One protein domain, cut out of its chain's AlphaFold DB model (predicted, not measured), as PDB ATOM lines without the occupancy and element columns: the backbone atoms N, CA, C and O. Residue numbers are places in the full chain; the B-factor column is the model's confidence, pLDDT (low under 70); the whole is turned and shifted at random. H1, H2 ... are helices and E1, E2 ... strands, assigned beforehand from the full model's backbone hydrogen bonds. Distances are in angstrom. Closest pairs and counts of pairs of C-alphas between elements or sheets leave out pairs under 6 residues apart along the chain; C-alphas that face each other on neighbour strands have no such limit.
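AT A GLANCE: This is residues 12 to 63 of the 112 residues of the protein "Chal_sti_synt_N domain-containing protein" of Selaginella moellendorffii (UniProt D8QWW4). Picture a flat piece built on a helical hairpin, H1 and H2 side by side and running opposite ways, with a small ladder of two short strands, E1 and E2, by the start of H1, at the end of the hairpin away from its turn. Residues 46 to 55 lead from the end of H2 back to E2, which pairs with E1. The printed part has 52 residues, with two named helices and two named strands in the order E1, H1, H2, E2 along the chain; the sheet, in the order E1 - E2, is antiparallel, and the class is mostly helix. The whole is only just compact, close to loose, with a radius of gyration of the C-alphas of 11.6 A, and it spans 34 by 24 by 10 A.

HOW THE PARTS SIT: Start with E1, residues 15 to 17, and look across to E2, residues 56 to 58: they are antiparallel, with 153 degrees between their directions. C-alphas 17 and 56 face each other at 4.3 A, and within hydrogen-bond range you find N 16 and O 57 at 2.8 A and N 57 and O 16 at 2.9 A. Go on to H1, residues 18 to 31, where the closest C-alphas of H1 and E2 are those of Gln 18 and Arg 56, 5.3 A apart. Next comes H2, residues 36 to 45; H1 and H2 form a helical hairpin and touch, the closest C-alphas being those of Glu 30 and Ala 36 at 4.7 A. Their lines stand at a shallow tilt of 14 degrees, and they run opposite ways. E1 and H2 are apart. In H2 every O i to N i+4 pair is within hydrogen-bond range; in H1, 9 of 10 are.

IN THESE COORDINATES: Find C-alpha 15 at (-18.055, 8.672, 19.242); from there E1 runs 6.9 A to C-alpha 17. H1 begins at C-alpha 18, at (-11.470, 6.716, 25.992), and runs 20.5 A to C-alpha 31. H2 runs 13.7 A from C-alpha 36 to C-alpha 45. E2 runs 6.9 A from C-alpha 56 to C-alpha 58 at (-19.287, 11.700, 22.126).

THE WHOLE: The two C-alphas farthest apart are those of Pro 13 and His 34, at 34.5 A. The printed part runs from residue 12 to 63 and has no cut. The links E1 to H1 and H1 to H2 are tight, H2 to E2 is short, and no link is long. Look in the B-factor column for the model's confidence: the mean pLDDT of the printed part is 71.4, and residues 28 to 51 and residue 63 are under 70.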
ATOM      1  N   PRO A  12     -23.947  13.604  20.016       91.88
ATOM      2  CA  PRO A  12     -23.189  13.825  18.789       91.88
ATOM      3  C   PRO A  12     -22.900  12.496  18.064       91.88
ATOM      4  O   PRO A  12     -22.687  11.478  18.734       91.88
ATOM      5  N   PRO A  13     -22.921  12.477  16.719       82.69
ATOM      6  CA  PRO A  13     -22.719  11.249  15.951       82.69
ATOM      7  C   PRO A  13     -21.316  10.671  16.162       82.69
ATOM      8  O   PRO A  13     -21.164   9.451  16.236       82.69
ATOM      9  N   ASP A  14     -20.317  11.539  16.325       83.62
ATOM     10  CA  ASP A  14     -18.932  11.121  16.483       83.62
ATOM     11  C   ASP A  14     -18.685  10.630  17.905       83.62
ATOM     12  O   ASP A  14     -18.822  11.362  18.893       83.62
ATOM     13  N   ALA A  15     -18.315   9.359  17.996       86.50
ATOM     14  CA  ALA A  15     -18.055   8.672  19.242       86.50
ATOM     15  C   ALA A  15     -16.626   8.127  19.228       86.50
ATOM     16  O   ALA A  15     -16.225   7.434  18.298       86.50
ATOM     17  N   CYS A  16     -15.866   8.424  20.275       85.94
ATOM     18  CA  CYS A  16     -14.463   8.055  20.404       85.94
ATOM     19  C   CYS A  16     -14.269   7.245  21.687       85.94
ATOM     20  O   CYS A  16     -14.857   7.575  22.729       85.94
ATOM     21  N   SER A  17     -13.506   6.150  21.626       86.12
ATOM     22  CA  SER A  17     -13.186   5.401  22.840       86.12
ATOM     23  C   SER A  17     -12.297   6.248  23.753       86.12
ATOM     24  O   SER A  17     -11.599   7.157  23.305       86.12
ATOM     25  N   GLN A  18     -12.327   5.978  25.059       82.19
ATOM     26  CA  GLN A  18     -11.470   6.716  25.992       82.19
ATOM     27  C   GLN A  18      -9.982   6.537  25.657       82.19
ATOM     28  O   GLN A  18      -9.214   7.475  25.844       82.19
ATOM     29  N   ARG A  19      -9.601   5.361  25.147       79.38
ATOM     30  CA  ARG A  19      -8.239   5.066  24.701       79.38
ATOM     31  C   ARG A  19      -7.865   5.904  23.484       79.38
ATOM     32  O   ARG A  19      -6.917   6.669  23.567       79.38
ATOM     33  N   ASP A  20      -8.664   5.839  22.419       81.38
ATOM     34  CA  ASP A  20      -8.373   6.562  21.172       81.38
ATOM     35  C   ASP A  20      -8.313   8.081  21.399       81.38
ATOM     36  O   ASP A  20      -7.523   8.780  20.771       81.38
ATOM     37  N   PHE A  21      -9.125   8.598  22.327       79.38
ATOM     38  CA  PHE A  21      -9.084  10.003  22.720       79.38
ATOM     39  C   PHE A  21      -7.756  10.381  23.388       79.38
ATOM     40  O   PHE A  21      -7.164  11.391  23.018       79.38
ATOM     41  N   VAL A  22      -7.302   9.592  24.369       76.56
ATOM     42  CA  VAL A  22      -6.027   9.829  25.065       76.56
ATOM     43  C   VAL A  22      -4.877   9.706  24.068       76.56
ATOM     44  O   VAL A  22      -4.080  10.632  23.951       76.56
ATOM     45  N   ASP A  23      -4.851   8.632  23.282       77.12
ATOM     46  CA  ASP A  23      -3.797   8.387  22.300       77.12
ATOM     47  C   ASP A  23      -3.710   9.546  21.293       77.12
ATOM     48  O   ASP A  23      -2.638  10.115  21.109       77.12
ATOM     49  N   SER A  24      -4.830   9.980  20.704       75.94
ATOM     50  CA  SER A  24      -4.850  11.101  19.752       75.94
ATOM     51  C   SER A  24      -4.424  12.427  20.381       75.94
ATOM     52  O   SER A  24      -3.629  13.149  19.790       75.94
ATOM     53  N   TYR A  25      -4.972  12.774  21.546       72.38
ATOM     54  CA  TYR A  25      -4.771  14.093  22.145       72.38
ATOM     55  C   TYR A  25      -3.350  14.266  22.691       72.38
ATOM     56  O   TYR A  25      -2.756  15.333  22.556       72.38
ATOM     57  N   PHE A  26      -2.781  13.221  23.299       71.25
ATOM     58  CA  PHE A  26      -1.448  13.305  23.893       71.25
ATOM     59  C   PHE A  26      -0.319  12.989  22.920       71.25
ATOM     60  O   PHE A  26       0.764  13.534  23.108       71.25
ATOM     61  N   SER A  27      -0.563  12.217  21.854       70.25
ATOM     62  CA  SER A  27       0.437  12.067  20.785       70.25
ATOM     63  C   SER A  27       0.765  13.418  20.144       70.25
ATOM     64  O   SER A  27       1.934  13.749  19.978       70.25
ATOM     65  N   GLU A  28      -0.255  14.236  19.860       66.19
ATOM     66  CA  GLU A  28      -0.063  15.598  19.339       66.19
ATOM     67  C   GLU A  28       0.671  16.493  20.364       66.19
ATOM     68  O   GLU A  28       1.525  17.297  19.998       66.19
ATOM     69  N   ALA A  29       0.411  16.321  21.666       64.06
ATOM     70  CA  ALA A  29       1.065  17.086  22.732       64.06
ATOM     71  C   ALA A  29       2.556  16.749  22.925       64.06
ATOM     72  O   ALA A  29       3.361  17.626  23.251       64.06
ATOM     73  N   GLU A  30       2.941  15.483  22.744       64.94
ATOM     74  CA  GLU A  30       4.333  15.034  22.868       64.94
ATOM     75  C   GLU A  30       5.222  15.559  21.725       64.94
ATOM     76  O   GLU A  30       6.406  15.825  21.948       64.94
ATOM     77  N   GLU A  31       4.656  15.787  20.536       65.00
ATOM     78  CA  GLU A  31       5.373  16.272  19.346       65.00
ATOM     79  C   GLU A  31       5.794  17.760  19.445       65.00
ATOM     80  O   GLU A  31       6.756  18.180  18.801       65.00
ATOM     81  N   HIS A  32       5.148  18.559  20.310       61.00
ATOM     82  CA  HIS A  32       5.308  20.025  20.375       61.00
ATOM     83  C   HIS A  32       6.173  20.588  21.550       61.00
ATOM     84  O   HIS A  32       6.349  21.802  21.663       61.00
ATOM     85  N   SER A  33       6.849  19.735  22.340       55.88
ATOM     86  CA  SER A  33       7.892  20.059  23.364       55.88
ATOM     87  C   SER A  33       7.474  20.692  24.724       55.88
ATOM     88  O   SER A  33       6.368  21.188  24.889       55.88
ATOM     89  N   HIS A  34       8.402  20.638  25.712       57.69
ATOM     90  CA  HIS A  34       8.410  21.057  27.148       57.69
ATOM     91  C   HIS A  34       7.242  20.640  28.060       57.69
ATOM     92  O   HIS A  34       7.440  20.458  29.258       57.69
ATOM     93  N   GLN A  35       6.045  20.445  27.521       56.75
ATOM     94  CA  GLN A  35       4.875  19.960  28.249       56.75
ATOM     95  C   GLN A  35       4.699  18.448  28.121       56.75
ATOM     96  O   GLN A  35       3.808  17.904  28.762       56.75
ATOM     97  N   ALA A  36       5.565  17.761  27.367       62.31
ATOM     98  CA  ALA A  36       5.546  16.309  27.207       62.31
ATOM     99  C   ALA A  36       5.515  15.574  28.560       62.31
ATOM    100  O   ALA A  36       4.801  14.593  28.710       62.31
ATOM    101  N   GLU A  37       6.210  16.077  29.587       62.41
ATOM    102  CA  GLU A  37       6.179  15.479  30.928       62.41
ATOM    103  C   GLU A  37       4.820  15.662  31.630       62.41
ATOM    104  O   GLU A  37       4.331  14.742  32.289       62.41
ATOM    105  N   ASN A  38       4.147  16.799  31.420       63.81
ATOM    106  CA  ASN A  38       2.798  17.062  31.929       63.81
ATOM    107  C   ASN A  38       1.736  16.284  31.145       63.81
ATOM    108  O   ASN A  38       0.846  15.690  31.748       63.81
ATOM    109  N   ALA A  39       1.855  16.243  29.818       63.62
ATOM    110  CA  ALA A  39       1.032  15.451  28.912       63.62
ATOM    111  C   ALA A  39       1.129  13.962  29.258       63.62
ATOM    112  O   ALA A  39       0.109  13.303  29.432       63.62
ATOM    113  N   LYS A  40       2.345  13.457  29.485       62.84
ATOM    114  CA  LYS A  40       2.601  12.092  29.942       62.84
ATOM    115  C   LYS A  40       2.046  11.846  31.341       62.84
ATOM    116  O   LYS A  40       1.374  10.845  31.553       62.84
ATOM    117  N   THR A  41       2.240  12.762  32.291       64.81
ATOM    118  CA  THR A  41       1.675  12.643  33.650       64.81
ATOM    119  C   THR A  41       0.146  12.631  33.631       64.81
ATOM    120  O   THR A  41      -0.474  11.843  34.343       64.81
ATOM    121  N   PHE A  42      -0.478  13.460  32.795       65.38
ATOM    122  CA  PHE A  42      -1.927  13.524  32.652       65.38
ATOM    123  C   PHE A  42      -2.480  12.328  31.862       65.38
ATOM    124  O   PHE A  42      -3.509  11.781  32.231       65.38
ATOM    125  N   SER A  43      -1.758  11.820  30.861       62.59
ATOM    126  CA  SER A  43      -2.078  10.548  30.189       62.59
ATOM    127  C   SER A  43      -2.017   9.369  31.158       62.59
ATOM    128  O   SER A  43      -2.917   8.538  31.196       62.59
ATOM    129  N   LEU A  44      -0.980   9.322  32.002       60.22
ATOM    130  CA  LEU A  44      -0.803   8.306  33.043       60.22
ATOM    131  C   LEU A  44      -1.833   8.439  34.181       60.22
ATOM    132  O   LEU A  44      -2.161   7.440  34.826       60.22
ATOM    133  N   SER A  45      -2.349   9.648  34.441       60.34
ATOM    134  CA  SER A  45      -3.461   9.890  35.376       60.34
ATOM    135  C   SER A  45      -4.841   9.651  34.749       60.34
ATOM    136  O   SER A  45      -5.808   9.410  35.475       60.34
ATOM    137  N   LEU A  46      -4.903   9.580  33.415       61.81
ATOM    138  CA  LEU A  46      -6.008   9.087  32.598       61.81
ATOM    139  C   LEU A  46      -5.767   7.639  32.105       61.81
ATOM    140  O   LEU A  46      -6.019   7.371  30.927       61.81
ATOM    141  N   PRO A  47      -5.282   6.692  32.940       53.03
ATOM    142  CA  PRO A  47      -4.821   5.399  32.450       53.03
ATOM    143  C   PRO A  47      -5.973   4.701  31.735       53.03
ATOM    144  O   PRO A  47      -7.041   4.549  32.332       53.03
ATOM    145  N   GLU A  48      -5.752   4.367  30.460       53.78
ATOM    146  CA  GLU A  48      -6.539   3.485  29.586       53.78
ATOM    147  C   GLU A  48      -7.964   3.172  30.085       53.78
ATOM    148  O   GLU A  48      -8.309   2.029  30.350       53.78
ATOM    149  N   GLY A  49      -8.816   4.182  30.281       52.56
ATOM    150  CA  GLY A  49     -10.205   3.998  30.724       52.56
ATOM    151  C   GLY A  49     -10.446   3.397  32.125       52.56
ATOM    152  O   GLY A  49     -11.486   3.709  32.707       52.56
ATOM    153  N   GLU A  50      -9.532   2.621  32.715       53.06
ATOM    154  CA  GLU A  50      -9.807   1.784  33.893       53.06
ATOM    155  C   GLU A  50     -10.077   2.593  35.165       53.06
ATOM    156  O   GLU A  50     -11.020   2.287  35.893       53.06
ATOM    157  N   LYS A  51      -9.323   3.674  35.422       63.25
ATOM    158  CA  LYS A  51      -9.578   4.527  36.604       63.25
ATOM    159  C   LYS A  51     -10.720   5.518  36.402       63.25
ATOM    160  O   LYS A  51     -11.364   5.913  37.366       63.25
ATOM    161  N   SER A  52     -10.963   5.935  35.158       71.00
ATOM    162  CA  SER A  52     -12.020   6.907  34.852       71.00
ATOM    163  C   SER A  52     -13.421   6.287  34.843       71.00
ATOM    164  O   SER A  52     -14.407   7.005  34.984       71.00
ATOM    165  N   GLY A  53     -13.523   4.971  34.618       77.06
ATOM    166  CA  GLY A  53     -14.796   4.287  34.370       77.06
ATOM    167  C   GLY A  53     -15.456   4.654  33.031       77.06
ATOM    168  O   GLY A  53     -16.559   4.187  32.740       77.06
ATOM    169  N   ILE A  54     -14.807   5.476  32.198       83.25
ATOM    170  CA  ILE A  54     -15.350   5.961  30.927       83.25
ATOM    171  C   ILE A  54     -14.959   5.000  29.810       83.25
ATOM    172  O   ILE A  54     -13.784   4.816  29.507       83.25
ATOM    173  N   LYS A  55     -15.968   4.426  29.151       83.44
ATOM    174  CA  LYS A  55     -15.770   3.536  27.997       83.44
ATOM    175  C   LYS A  55     -15.670   4.303  26.678       83.44
ATOM    176  O   LYS A  55     -14.855   3.974  25.820       83.44
ATOM    177  N   ARG A  56     -16.518   5.318  26.500       86.12
ATOM    178  CA  ARG A  56     -16.641   6.093  25.260       86.12
ATOM    179  C   ARG A  56     -17.135   7.501  25.561       86.12
ATOM    180  O   ARG A  56     -17.893   7.693  26.510       86.12
ATOM    181  N   ARG A  57     -16.739   8.460  24.728       87.56
ATOM    182  CA  ARG A  57     -17.224   9.842  24.739       87.56
ATOM    183  C   ARG A  57     -17.775  10.215  23.369       87.56
ATOM    184  O   ARG A  57     -17.312   9.695  22.360       87.56
ATOM    185  N   HIS A  58     -18.749  11.117  23.351       90.44
ATOM    186  CA  HIS A  58     -19.287  11.700  22.126       90.44
ATOM    187  C   HIS A  58     -18.884  13.167  22.056       90.44
ATOM    188  O   HIS A  58     -19.042  13.891  23.041       90.44
ATOM    189  N   PHE A  59     -18.383  13.601  20.906       86.56
ATOM    190  CA  PHE A  59     -17.935  14.973  20.695       86.56
ATOM    191  C   PHE A  59     -18.565  15.522  19.420       86.56
ATOM    192  O   PHE A  59     -18.573  14.845  18.405       86.56
ATOM    193  N   SER A  60     -19.065  16.758  19.446       83.94
ATOM    194  CA  SER A  60     -19.461  17.440  18.201       83.94
ATOM    195  C   SER A  60     -18.246  17.900  17.396       83.94
ATOM    196  O   SER A  60     -18.326  18.058  16.185       83.94
ATOM    197  N   VAL A  61     -17.128  18.145  18.085       80.75
ATOM    198  CA  VAL A  61     -15.814  18.414  17.502       80.75
ATOM    199  C   VAL A  61     -14.781  17.776  18.419       80.75
ATOM    200  O   VAL A  61     -14.748  18.093  19.611       80.75
ATOM    201  N   LEU A  62     -13.945  16.888  17.881       75.06
ATOM    202  CA  LEU A  62     -12.865  16.280  18.656       75.06
ATOM    203  C   LEU A  62     -11.904  17.370  19.166       75.06
ATOM    204  O   LEU A  62     -11.553  18.282  18.405       75.06
ATOM    205  N   PRO A  63     -11.500  17.326  20.448       68.50
ATOM    206  CA  PRO A  63     -10.432  18.182  20.941       68.50
ATOM    207  C   PRO A  63      -9.144  17.795  20.215       68.50
ATOM    208  O   PRO A  63      -8.821  16.612  20.150       68.50
TER     209      PRO A  63